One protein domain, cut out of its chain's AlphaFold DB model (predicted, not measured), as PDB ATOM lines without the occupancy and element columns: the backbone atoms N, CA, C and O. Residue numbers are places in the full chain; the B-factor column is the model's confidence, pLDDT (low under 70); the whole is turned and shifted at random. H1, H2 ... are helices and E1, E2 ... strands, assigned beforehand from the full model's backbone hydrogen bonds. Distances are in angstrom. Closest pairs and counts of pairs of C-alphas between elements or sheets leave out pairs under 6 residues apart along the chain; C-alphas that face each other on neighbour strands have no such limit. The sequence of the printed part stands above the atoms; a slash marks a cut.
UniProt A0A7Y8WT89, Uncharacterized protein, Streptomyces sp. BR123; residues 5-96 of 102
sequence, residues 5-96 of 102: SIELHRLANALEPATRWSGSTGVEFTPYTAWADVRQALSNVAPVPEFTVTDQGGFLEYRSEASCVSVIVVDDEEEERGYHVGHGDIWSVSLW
ATOM      1  N   SER A   5      30.037  61.375  10.008       69.00
ATOM      2  CA  SER A   5      29.965  59.966  10.393       69.00
ATOM      3  C   SER A   5      28.539  59.473  10.203       69.00
ATOM      4  O   SER A   5      27.587  60.149  10.598       69.00
ATOM      5  N   ILE A   6      28.400  58.309   9.579       71.38
ATOM      6  CA  ILE A   6      27.145  57.576   9.513       71.38
ATOM      7  C   ILE A   6      27.297  56.346  10.400       71.38
ATOM      8  O   ILE A   6      28.067  55.426  10.119       71.38
ATOM      9  N   GLU A   7      26.527  56.326  11.480       73.12
ATOM     10  CA  GLU A   7      26.373  55.153  12.328       73.12
ATOM     11  C   GLU A   7      25.380  54.193  11.664       73.12
ATOM     12  O   GLU A   7      24.160  54.363  11.757       73.12
ATOM     13  N   LEU A   8      25.908  53.201  10.943       67.94
ATOM     14  CA  LEU A   8      25.101  52.294  10.123       67.94
ATOM     15  C   LEU A   8      24.067  51.529  10.951       67.94
ATOM     16  O   LEU A   8      22.931  51.359  10.511       67.94
ATOM     17  N   HIS A   9      24.421  51.147  12.179       68.50
ATOM     18  CA  HIS A   9      23.510  50.470  13.099       68.50
ATOM     19  C   HIS A   9      22.279  51.324  13.457       68.50
ATOM     20  O   HIS A   9      21.183  50.788  13.614       68.50
ATOM     21  N   ARG A  10      22.415  52.658  13.540       70.06
ATOM     22  CA  ARG A  10      21.270  53.560  13.757       70.06
ATOM     23  C   ARG A  10      20.431  53.710  12.497       70.06
ATOM     24  O   ARG A  10      19.208  53.762  12.588       70.06
ATOM     25  N   LEU A  11      21.077  53.772  11.333       65.12
ATOM     26  CA  LEU A  11      20.381  53.954  10.062       65.12
ATOM     27  C   LEU A  11      19.549  52.722   9.694       65.12
ATOM     28  O   LEU A  11      18.397  52.865   9.304       65.12
ATOM     29  N   ALA A  12      20.093  51.521   9.898       64.31
ATOM     30  CA  ALA A  12      19.402  50.264   9.620       64.31
ATOM     31  C   ALA A  12      18.172  50.035  10.520       64.31
ATOM     32  O   ALA A  12      17.214  49.385  10.111       64.31
ATOM     33  N   ASN A  13      18.169  50.620  11.720       69.25
ATOM     34  CA  ASN A  13      17.033  50.584  12.643       69.25
ATOM     35  C   ASN A  13      16.043  51.755  12.449       69.25
ATOM     36  O   ASN A  13      15.024  51.821  13.138       69.25
ATOM     37  N   ALA A  14      16.300  52.669  11.505       73.38
ATOM     38  CA  ALA A  14      15.441  53.809  11.197       73.38
ATOM     39  C   ALA A  14      14.868  53.688   9.773       73.38
ATOM     40  O   ALA A  14      15.508  54.052   8.787       73.38
ATOM     41  N   LEU A  15      13.627  53.197   9.678       72.75
ATOM     42  CA  LEU A  15      12.993  52.795   8.414       72.75
ATOM     43  C   LEU A  15      12.970  53.909   7.351       72.75
ATOM     44  O   LEU A  15      13.274  53.668   6.183       72.75
ATOM     45  N   GLU A  16      12.631  55.137   7.745       80.44
ATOM     46  CA  GLU A  16      12.548  56.278   6.826       80.44
ATOM     47  C   GLU A  16      13.941  56.713   6.308       80.44
ATOM     48  O   GLU A  16      14.119  56.764   5.087       80.44
ATOM     49  N   PRO A  17      14.960  56.948   7.162       74.19
ATOM     50  CA  PRO A  17      16.338  57.171   6.713       74.19
ATOM     51  C   PRO A  17      16.908  56.058   5.828       74.19
ATOM     52  O   PRO A  17      17.512  56.363   4.797       74.19
ATOM     53  N   ALA A  18      16.692  54.788   6.186       73.00
ATOM     54  CA  ALA A  18      17.145  53.645   5.394       73.00
ATOM     55  C   ALA A  18      16.503  53.628   4.000       73.00
ATOM     56  O   ALA A  18      17.195  53.473   2.992       73.00
ATOM     57  N   THR A  19      15.191  53.875   3.928       78.50
ATOM     58  CA  THR A  19      14.451  53.942   2.659       78.50
ATOM     59  C   THR A  19      14.952  55.091   1.790       78.50
ATOM     60  O   THR A  19      15.183  54.916   0.594       78.50
ATOM     61  N   ARG A  20      15.168  56.271   2.383       79.50
ATOM     62  CA  ARG A  20      15.687  57.440   1.664       79.50
ATOM     63  C   ARG A  20      17.089  57.194   1.110       79.50
ATOM     64  O   ARG A  20      17.369  57.618  -0.007       79.50
ATOM     65  N   TRP A  21      17.954  56.542   1.883       76.31
ATOM     66  CA  TRP A  21      19.300  56.184   1.449       76.31
ATOM     67  C   TRP A  21      19.275  55.185   0.292       76.31
ATOM     68  O   TRP A  21      19.908  55.425  -0.736       76.31
ATOM     69  N   SER A  22      18.519  54.094   0.433       78.44
ATOM     70  CA  SER A  22      18.382  53.097  -0.632       78.44
ATOM     71  C   SER A  22      17.830  53.737  -1.909       78.44
ATOM     72  O   SER A  22      18.398  53.565  -2.985       78.44
ATOM     73  N   GLY A  23      16.819  54.603  -1.794       78.94
ATOM     74  CA  GLY A  23      16.250  55.319  -2.936       78.94
ATOM     75  C   GLY A  23      17.211  56.286  -3.642       78.94
ATOM     76  O   GLY A  23      17.051  56.524  -4.837       78.94
ATOM     77  N   SER A  24      18.197  56.855  -2.940       72.75
ATOM     78  CA  SER A  24      19.151  57.808  -3.529       72.75
ATOM     79  C   SER A  24      20.451  57.169  -4.012       72.75
ATOM     80  O   SER A  24      21.078  57.695  -4.930       72.75
ATOM     81  N   THR A  25      20.864  56.056  -3.405       69.56
ATOM     82  CA  THR A  25      22.158  55.409  -3.671       69.56
ATOM     83  C   THR A  25      22.033  54.069  -4.391       69.56
ATOM     84  O   THR A  25      23.012  53.600  -4.966       69.56
ATOM     85  N   GLY A  26      20.854  53.441  -4.358       71.81
ATOM     86  CA  GLY A  26      20.644  52.060  -4.798       71.81
ATOM     87  C   GLY A  26      21.259  51.012  -3.863       71.81
ATOM     88  O   GLY A  26      21.304  49.839  -4.225       71.81
ATOM     89  N   VAL A  27      21.756  51.418  -2.690       71.00
ATOM     90  CA  VAL A  27      22.409  50.537  -1.718       71.00
ATOM     91  C   VAL A  27      21.469  50.282  -0.547       71.00
ATOM     92  O   VAL A  27      21.048  51.217   0.131       71.00
ATOM     93  N   GLU A  28      21.169  49.015  -0.273       73.31
ATOM     94  CA  GLU A  28      20.439  48.635   0.934       73.31
ATOM     95  C   GLU A  28      21.379  48.534   2.137       73.31
ATOM     96  O   GLU A  28      22.477  47.986   2.041       73.31
ATOM     97  N   PHE A  29      20.929  49.040   3.288       68.38
ATOM     98  CA  PHE A  29      21.590  48.785   4.562       68.38
ATOM     99  C   PHE A  29      20.892  47.641   5.274       68.38
ATOM    100  O   PHE A  29      19.825  47.815   5.864       68.38
ATOM    101  N   THR A  30      21.517  46.472   5.243       69.88
ATOM    102  CA  THR A  30      21.118  45.372   6.112       69.88
ATOM    103  C   THR A  30      21.603  45.679   7.534       69.88
ATOM    104  O   THR A  30      22.786  46.001   7.712       69.88
ATOM    105  N   PRO A  31      20.734  45.611   8.560       71.62
ATOM    106  CA  PRO A  31      21.175  45.698   9.947       71.62
ATOM    107  C   PRO A  31      22.319  44.720  10.214       71.62
ATOM    108  O   PRO A  31      22.277  43.587   9.740       71.62
ATOM    109  N   TYR A  32      23.322  45.173  10.970       80.56
ATOM    110  CA  TYR A  32      24.447  44.334  11.407       80.56
ATOM    111  C   TYR A  32      25.234  43.739  10.232       80.56
ATOM    112  O   TYR A  32      25.523  42.546  10.169       80.56
ATOM    113  N   THR A  33      25.539  44.596   9.255       85.81
ATOM    114  CA  THR A  33      26.394  44.229   8.125       85.81
ATOM    115  C   THR A  33      27.780  43.834   8.640       85.81
ATOM    116  O   THR A  33      28.472  44.655   9.251       85.81
ATOM    117  N   ALA A  34      28.194  42.599   8.349       89.75
ATOM    118  CA  ALA A  34      29.516  42.099   8.694       89.75
ATOM    119  C   ALA A  34      30.590  42.744   7.807       89.75
ATOM    120  O   ALA A  34      30.434  42.858   6.586       89.75
ATOM    121  N   TRP A  35      31.726  43.115   8.398       91.56
ATOM    122  CA  TRP A  35      32.830  43.698   7.636       91.56
ATOM    123  C   TRP A  35      33.428  42.721   6.613       91.56
ATOM    124  O   TRP A  35      33.811  43.124   5.511       91.56
ATOM    125  N   ALA A  36      33.458  41.427   6.942       90.56
ATOM    126  CA  ALA A  36      33.954  40.378   6.056       90.56
ATOM    127  C   ALA A  36      33.170  40.307   4.733       90.56
ATOM    128  O   ALA A  36      33.782  40.226   3.664       90.56
ATOM    129  N   ASP A  37      31.843  40.428   4.791       88.25
ATOM    130  CA  ASP A  37      30.976  40.387   3.610       88.25
ATOM    131  C   ASP A  37      31.234  41.592   2.697       88.25
ATOM    132  O   ASP A  37      31.347  41.455   1.477       88.25
ATOM    133  N   VAL A  38      31.423  42.779   3.285       86.19
ATOM    134  CA  VAL A  38      31.774  43.994   2.532       86.19
ATOM    135  C   VAL A  38      33.149  43.860   1.888       86.19
ATOM    136  O   VAL A  38      33.313  44.179   0.710       86.19
ATOM    137  N   ARG A  39      34.144  43.344   2.616       86.00
ATOM    138  CA  ARG A  39      35.481  43.077   2.067       86.00
ATOM    139  C   ARG A  39      35.443  42.093   0.905       86.00
ATOM    140  O   ARG A  39      36.125  42.320  -0.097       86.00
ATOM    141  N   GLN A  40      34.648  41.032   1.021       85.38
ATOM    142  CA  GLN A  40      34.448  40.068  -0.053       85.38
ATOM    143  C   GLN A  40      33.783  40.730  -1.265       85.38
ATOM    144  O   GLN A  40      34.285  40.601  -2.382       85.38
ATOM    145  N   ALA A  41      32.705  41.488  -1.060       82.75
ATOM    146  CA  ALA A  41      32.025  42.208  -2.132       82.75
ATOM    147  C   ALA A  41      32.965  43.190  -2.850       82.75
ATOM    148  O   ALA A  41      33.033  43.177  -4.077       82.75
ATOM    149  N   LEU A  42      33.753  43.979  -2.110       79.75
ATOM    150  CA  LEU A  42      34.705  44.937  -2.686       79.75
ATOM    151  C   LEU A  42      35.778  44.253  -3.534       79.75
ATOM    152  O   LEU A  42      36.150  44.790  -4.578       79.75
ATOM    153  N   SER A  43      36.229  43.059  -3.136       80.06
ATOM    154  CA  SER A  43      37.231  42.303  -3.900       80.06
ATOM    155  C   SER A  43      36.773  41.914  -5.310       80.06
ATOM    156  O   SER A  43      37.612  41.678  -6.176       80.06
ATOM    157  N   ASN A  44      35.461  41.920  -5.565       78.69
ATOM    158  CA  ASN A  44      34.876  41.584  -6.861       78.69
ATOM    159  C   ASN A  44      34.673  42.793  -7.794       78.69
ATOM    160  O   ASN A  44      34.350  42.590  -8.963       78.69
ATOM    161  N   VAL A  45      34.806  44.036  -7.307       72.06
ATOM    162  CA  VAL A  45      34.367  45.241  -8.049       72.06
ATOM    163  C   VAL A  45      35.528  46.165  -8.432       72.06
ATOM    164  O   VAL A  45      35.473  46.827  -9.466       72.06
ATOM    165  N   ALA A  46      36.593  46.214  -7.634       65.44
ATOM    166  CA  ALA A  46      37.748  47.083  -7.858       65.44
ATOM    167  C   ALA A  46      38.962  46.553  -7.076       65.44
ATOM    168  O   ALA A  46      38.782  45.727  -6.177       65.44
ATOM    169  N   PRO A  47      40.198  47.023  -7.350       71.50
ATOM    170  CA  PRO A  47      41.280  46.831  -6.392       71.50
ATOM    171  C   PRO A  47      40.831  47.395  -5.041       71.50
ATOM    172  O   PRO A  47      40.524  48.583  -4.924       71.50
ATOM    173  N   VAL A  48      40.716  46.515  -4.043       66.25
ATOM    174  CA  VAL A  48      40.248  46.911  -2.716       66.25
ATOM    175  C   VAL A  48      41.243  47.922  -2.155       66.25
ATOM    176  O   VAL A  48      42.440  47.627  -2.179       66.25
ATOM    177  N   PRO A  49      40.792  49.091  -1.665       71.38
ATOM    178  CA  PRO A  49      41.703  50.052  -1.068       71.38
ATOM    179  C   PRO A  49      42.522  49.396   0.046       71.38
ATOM    180  O   PRO A  49      42.019  48.564   0.813       71.38
ATOM    181  N   GLU A  50      43.800  49.762   0.113       84.31
ATOM    182  CA  GLU A  50      44.630  49.435   1.264       84.31
ATOM    183  C   GLU A  50      44.100  50.204   2.472       84.31
ATOM    184  O   GLU A  50      43.812  51.402   2.393       84.31
ATOM    185  N   PHE A  51      43.940  49.494   3.585       88.88
ATOM    186  CA  PHE A  51      43.521  50.094   4.839       88.88
ATOM    187  C   PHE A  51      44.659  50.004   5.839       88.88
ATOM    188  O   PHE A  51      45.188  48.920   6.090       88.88
ATOM    189  N   THR A  52      44.971  51.132   6.460       92.75
ATOM    190  CA  THR A  52      45.688  51.148   7.727       92.75
ATOM    191  C   THR A  52      44.712  50.700   8.806       92.75
ATOM    192  O   THR A  52      43.638  51.288   8.947       92.75
ATOM    193  N   VAL A  53      45.074  49.650   9.542       94.75
ATOM    194  CA  VAL A  53      44.248  49.096  10.620       94.75
ATOM    195  C   VAL A  53      44.778  49.584  11.961       94.75
ATOM    196  O   VAL A  53      45.979  49.497  12.214       94.75
ATOM    197  N   THR A  54      43.898  50.123  12.801       95.25
ATOM    198  CA  THR A  54      44.235  50.597  14.152       95.25
ATOM    199  C   THR A  54      43.264  50.013  15.172       95.25
ATOM    200  O   THR A  54      42.057  50.054  14.958       95.25
ATOM    201  N   ASP A  55      43.794  49.501  16.279       95.12
ATOM    202  CA  ASP A  55      43.023  49.052  17.444       95.12
ATOM    203  C   ASP A  55      42.605  50.262  18.302       95.12
ATOM    204  O   ASP A  55      43.419  51.152  18.570       95.12
ATOM    205  N   GLN A  56      41.330  50.311  18.694       92.00
ATOM    206  CA  GLN A  56      40.743  51.352  19.543       92.00
ATOM    207  C   GLN A  56      40.104  50.816  20.840       92.00
ATOM    208  O   GLN A  56      39.339  51.537  21.479       92.00
ATOM    209  N   GLY A  57      40.426  49.590  21.260       88.50
ATOM    210  CA  GLY A  57      39.908  48.961  22.476       88.50
ATOM    211  C   GLY A  57      38.461  48.494  22.317       88.50
ATOM    212  O   GLY A  57      37.529  49.225  22.647       88.50
ATOM    213  N   GLY A  58      38.284  47.268  21.812       91.81
ATOM    214  CA  GLY A  58      36.974  46.684  21.476       91.81
ATOM    215  C   GLY A  58      36.466  47.071  20.083       91.81
ATOM    216  O   GLY A  58      35.379  46.665  19.674       91.81
ATOM    217  N   PHE A  59      37.255  47.844  19.331       93.56
ATOM    218  CA  PHE A  59      36.967  48.216  17.951       93.56
ATOM    219  C   PHE A  59      38.239  48.233  17.105       93.56
ATOM    220  O   PHE A  59      39.296  48.669  17.564       93.56
ATOM    221  N   LEU A  60      38.098  47.874  15.831       96.31
ATOM    222  CA  LEU A  60      39.105  48.076  14.797       96.31
ATOM    223  C   LEU A  60      38.672  49.191  13.852       96.31
ATOM    224  O   LEU A  60      37.577  49.175  13.289       96.31
ATOM    225  N   GLU A  61      39.570  50.140  13.621       95.06
ATOM    226  CA  GLU A  61      39.428  51.141  12.576       95.06
ATOM    227  C   GLU A  61      40.189  50.718  11.321       95.06
ATOM    228  O   GLU A  61      41.412  50.598  11.335       95.06
ATOM    229  N   TYR A  62      39.469  50.582  10.210       93.25
ATOM    230  CA  TYR A  62      40.017  50.402   8.872       93.25
ATOM    231  C   TYR A  62      39.979  51.744   8.143       93.25
ATOM    232  O   TYR A  62      38.921  52.197   7.696       93.25
ATOM    233  N   ARG A  63      41.137  52.391   8.001       91.31
ATOM    234  CA  ARG A  63      41.248  53.726   7.403       91.31
ATOM    235  C   ARG A  63      41.960  53.689   6.057       91.31
ATOM    236  O   ARG A  63      43.068  53.177   5.955       91.31
ATOM    237  N   SER A  64      41.344  54.278   5.036       89.31
ATOM    238  CA  SER A  64      41.947  54.484   3.714       89.31
ATOM    239  C   SER A  64      42.245  55.968   3.523       89.31
ATOM    240  O   SER A  64      41.326  56.788   3.455       89.31
ATOM    241  N   GLU A  65      43.531  56.321   3.431       85.69
ATOM    242  CA  GLU A  65      43.967  57.698   3.155       85.69
ATOM    243  C   GLU A  65      43.606  58.139   1.741       85.69
ATOM    244  O   GLU A  65      43.102  59.243   1.544       85.69
ATOM    245  N   ALA A  66      43.772  57.238   0.771       84.19
ATOM    246  CA  ALA A  66      43.492  57.511  -0.634       84.19
ATOM    247  C   ALA A  66      42.030  57.910  -0.876       84.19
ATOM    248  O   ALA A  66      41.753  58.770  -1.709       84.19
ATOM    249  N   SER A  67      41.096  57.293  -0.146       82.69
ATOM    250  CA  SER A  67      39.665  57.571  -0.282       82.69
ATOM    251  C   SER A  67      39.093  58.428   0.840       82.69
ATOM    252  O   SER A  67      37.908  58.745   0.779       82.69
ATOM    253  N   CYS A  68      39.894  58.814   1.841       87.62
ATOM    254  CA  CYS A  68      39.430  59.640   2.957       87.62
ATOM    255  C   CYS A  68      38.239  59.004   3.713       87.62
ATOM    256  O   CYS A  68      37.344  59.691   4.213       87.62
ATOM    257  N   VAL A  69      38.226  57.666   3.778       86.75
ATOM    258  CA  VAL A  69      37.188  56.849   4.429       86.75
ATOM    259  C   VAL A  69      37.769  56.161   5.660       86.75
ATOM    260  O   VAL A  69      38.922  55.729   5.655       86.75
ATOM    261  N   SER A  70      36.962  56.059   6.709       90.44
ATOM    262  CA  SER A  70      37.220  55.242   7.892       90.44
ATOM    263  C   SER A  70      36.013  54.343   8.162       90.44
ATOM    264  O   SER A  70      34.872  54.804   8.083       90.44
ATOM    265  N   VAL A  71      36.261  53.064   8.442       91.56
ATOM    266  CA  VAL A  71      35.250  52.077   8.841       91.56
ATOM    267  C   VAL A  71      35.599  51.581  10.237       91.56
ATOM    268  O   VAL A  71      36.707  51.095  10.450       91.56
ATOM    269  N   ILE A  72      34.659  51.691  11.173       93.06
ATOM    270  CA  ILE A  72      34.800  51.174  12.536       93.06
ATOM    271  C   ILE A  72      34.056  49.847  12.629       93.06
ATOM    272  O   ILE A  72      32.870  49.777  12.303       93.06
ATOM    273  N   VAL A  73      34.756  48.812  13.079       94.25
ATOM    274  CA  VAL A  73      34.266  47.437  13.212       94.25
ATOM    275  C   VAL A  73      34.379  47.020  14.670       94.25
ATOM    276  O   VAL A  73      35.370  47.349  15.315       94.25
ATOM    277  N   VAL A  74      33.373  46.325  15.195       93.62
ATOM    278  CA  VAL A  74      33.408  45.773  16.557       93.62
ATOM    279  C   VAL A  74      34.449  44.655  16.617       93.62
ATOM    280  O   VAL A  74      34.411  43.737  15.801       93.62
ATOM    281  N   ASP A  75      35.359  44.735  17.580       95.31
ATOM    282  CA  ASP A  75      36.457  43.782  17.797       95.31
ATOM    283  C   ASP A  75      36.477  43.274  19.243       95.31
ATOM    284  O   ASP A  75      37.518  43.047  19.846       95.31
ATOM    285  N   ASP A  76      35.294  43.151  19.834       91.31
ATOM    286  CA  ASP A  76      35.106  42.505  21.126       91.31
ATOM    287  C   ASP A  76      34.569  41.096  20.873       91.31
ATOM    288  O   ASP A  76      33.470  40.953  20.346       91.31
ATOM    289  N   GLU A  77      35.371  40.065  21.158       88.94
ATOM    290  CA  GLU A  77      35.004  38.659  20.930       88.94
ATOM    291  C   GLU A  77      33.818  38.201  21.795       88.94
ATOM    292  O   GLU A  77      33.143  37.237  21.428       88.94
ATOM    293  N   GLU A  78      33.546  38.874  22.919       87.81
ATOM    294  CA  GLU A  78      32.421  38.535  23.800       87.81
ATOM    295  C   GLU A  78      31.114  39.237  23.395       87.81
ATOM    296  O   GLU A  78      30.045  38.912  23.919       87.81
ATOM    297  N   GLU A  79      31.166  40.175  22.446       85.88
ATOM    298  CA  GLU A  79      29.998  40.941  22.018       85.88
ATOM    299  C   GLU A  79      29.150  40.155  21.002       85.88
ATOM    300  O   GLU A  79      29.442  40.086  19.803       85.88
ATOM    301  N   GLU A  80      28.053  39.567  21.475       85.62
ATOM    302  CA  GLU A  80      27.089  38.860  20.631       85.62
ATOM    303  C   GLU A  80      26.062  39.813  19.995       85.62
ATOM    304  O   GLU A  80      25.585  40.775  20.600       85.62
ATOM    305  N   ARG A  81      25.641  39.501  18.762       85.88
ATOM    306  CA  ARG A  81      24.568  40.244  18.083       85.88
ATOM    307  C   ARG A  81      23.259  40.173  18.874       85.88
ATOM    308  O   ARG A  81      22.786  39.090  19.215       85.88
ATOM    309  N   GLY A  82      22.606  41.321  19.043       80.25
ATOM    310  CA  GLY A  82      21.311  41.419  19.717       80.25
ATOM    311  C   GLY A  82      20.498  42.626  19.253       80.25
ATOM    312  O   GLY A  82      20.124  42.743  18.084       80.25
ATOM    313  N   TYR A  83      20.214  43.542  20.180       73.81
ATOM    314  CA  TYR A  83      19.622  44.849  19.857       73.81
ATOM    315  C   TYR A  83      20.652  45.856  19.310       73.81
ATOM    316  O   TYR A  83      20.294  46.981  18.957       73.81
ATOM    317  N   HIS A  84      21.916  45.449  19.232       78.25
ATOM    318  CA  HIS A  84      23.051  46.201  18.713       78.25
ATOM    319  C   HIS A  84      23.984  45.274  17.916       78.25
ATOM    320  O   HIS A  84      23.766  44.061  17.841       78.25
ATOM    321  N   VAL A  85      24.979  45.881  17.265       84.94
ATOM    322  CA  VAL A  85      26.015  45.189  16.480       84.94
ATOM    323  C   VAL A  85      26.870  44.278  17.366       84.94
ATOM    324  O   VAL A  85      27.168  44.655  18.492       84.94
ATOM    325  N   GLY A  86      27.270  43.112  16.851       90.81
ATOM    326  CA  GLY A  86      28.169  42.180  17.541       90.81
ATOM    327  C   GLY A  86      29.574  42.159  16.935       90.81
ATOM    328  O   GLY A  86      29.866  42.912  16.004       90.81
ATOM    329  N   HIS A  87      30.432  41.270  17.433       94.19
ATOM    330  CA  HIS A  87      31.787  41.061  16.923       94.19
ATOM    331  C   HIS A  87      31.827  40.939  15.389       94.19
ATOM    332  O   HIS A  87      31.082  40.163  14.783       94.19
ATOM    333  N   GLY A  88      32.719  41.700  14.750       92.75
ATOM    334  CA  GLY A  88      32.921  41.699  13.300       92.75
ATOM    335  C   GLY A  88      31.917  42.534  12.494       92.75
ATOM    336  O   GLY A  88      32.069  42.656  11.271       92.75
ATOM    337  N   ASP A  89      30.920  43.141  13.139       92.12
ATOM    338  CA  ASP A  89      29.962  44.026  12.480       92.12
ATOM    339  C   ASP A  89      30.483  45.453  12.345       92.12
ATOM    340  O   ASP A  89      31.233  45.970  13.177       92.12
ATOM    341  N   ILE A  90      30.031  46.132  11.290       90.56
ATOM    342  CA  ILE A  90      30.343  47.543  11.079       90.56
ATOM    343  C   ILE A  90      29.524  48.396  12.054       90.56
ATOM    344  O   ILE A  90      28.297  48.485  11.957       90.56
ATOM    345  N   TRP A  91      30.219  49.099  12.945       88.31
ATOM    346  CA  TRP A  91      29.637  50.090  13.845       88.31
ATOM    347  C   TRP A  91      29.309  51.397  13.106       88.31
ATOM    348  O   TRP A  91      28.187  51.918  13.200       88.31
ATOM    349  N   SER A  92      30.278  51.932  12.352       87.44
ATOM    350  CA  SER A  92      30.134  53.197  11.621       87.44
ATOM    351  C   SER A  92      31.056  53.313  10.405       87.44
ATOM    352  O   SER A  92      32.079  52.639  10.294       87.44
ATOM    353  N   VAL A  93      30.685  54.211   9.491       87.31
ATOM    354  CA  VAL A  93      31.503  54.628   8.346       87.31
ATOM    355  C   VAL A  93      31.580  56.148   8.338       87.31
ATOM    356  O   VAL A  93      30.562  56.828   8.452       87.31
ATOM    357  N   SER A  94      32.785  56.692   8.206       86.62
ATOM    358  CA  SER A  94      33.036  58.131   8.272       86.62
ATOM    359  C   SER A  94      33.861  58.627   7.094       86.62
ATOM    360  O   SER A  94      34.816  57.977   6.669       86.62
ATOM    361  N   LEU A  95      33.523  59.825   6.616       84.44
ATOM    362  CA  LEU A  95      34.392  60.621   5.755       84.44
ATOM    363  C   LEU A  95      35.232  61.548   6.627       84.44
ATOM    364  O   LEU A  95      34.701  62.265   7.483       84.44
ATOM    365  N   TRP A  96      36.535  61.564   6.386       76.88
ATOM    366  CA  TRP A  96      37.480  62.415   7.097       76.88
ATOM    367  C   TRP A  96      38.296  63.223   6.096       76.88
ATOM    368  O   TRP A  96      38.598  62.754   5.012       76.88
TER     369      TRP A  96
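What this domain is: This is residues 5 to 96 of the 102 residues of an uncharacterized protein of Streptomyces sp. BR123 (UniProt A0A7Y8WT89). A twisted sheet of four strands, E1 E2 E3 E4, makes the body; beyond its edge strand E4 the helices H1 and H2 turn a corner, with H2 farthest out, while H3 comes near the sheet with its residues 35 to 38. A long loop, residues 75 to 89, joins E3 to E4, and residues 41 to 47 stick out, of which 41 to 43 belong to H3. The printed part has 92 residues, with three named helices and then four named strands along the chain: H1 H2 H3 E1 E2 E3 E4. The sheet is antiparallel throughout and the class is mixed, helices and strands. The whole is compact, with a radius of gyration of the C-alphas of 13.3 A and spans of 33 by 33 by 25 A.

Where its parts are: In the sheet, E1 is residues 52 to 55, E2 residues 59 to 64 (16.3 A from first to last C-alpha), E3 residues 69 to 74 (16.9 A) and E4 residues 90 to 95 (14.7 A). E4 ends at C-alpha 95, (34.392, 60.621, 5.755). Of the helices, H1 is residues 8 to 12, beginning at C-alpha 8, (25.101, 52.294, 10.123). H2 is residues 15 to 25, 15.4 A long, and H3 is residues 35 to 43, 12.4 A long, beginning at C-alpha 35, (32.830, 43.698, 7.636).

How they stand to each other: The sheet is a meander, each strand the antiparallel neighbour of the one before, with edge strands E1 and E4; its strands' lines turn by 51 degrees from edge to edge. In the hairpin E1 and E2, N 54 and O 61 are 2.9 A apart, within hydrogen-bond range. In the hairpin E2 and E3, N 62 and O 71 are 2.8 A apart, and in the hairpin E3 and E4, N 72 and O 92 are 2.9 A apart. Residues 5 to 6 form a short antiparallel pairing with residues 93 to 94 of E4. H1 is on the sheet but only grazes it, with its residues 8 to 11; the closest C-alphas of H1 and E4 are those of Leu 8 and Ser 92, 5.3 A. H1 and H2 only just touch, and only at the corner, with 3 pairs of C-alphas within 8 A, the closest those of Leu 11 and Ala 18, 5.7 A. H2 is not on the sheet and is apart from H3. H3 is on the sheet but only grazes it; its closest C-alphas to E4 are those of Trp 35 and Ile 90, 5.7 A. In H1, H2 and H3 every O i to N i+4 pair is within hydrogen-bond range.

The domain as a whole: The two C-alphas farthest apart, those of Ser 24 and Glu 78, are 36.0 A apart. The printed part has no cut. The link from E3 to E4 is long, with 15 residues. The mean pLDDT of the printed part is 82.5; residue 5, residues 8 to 9, residues 11 to 13, residue 25, residues 29 to 30, residue 46 and residue 48 are under 70.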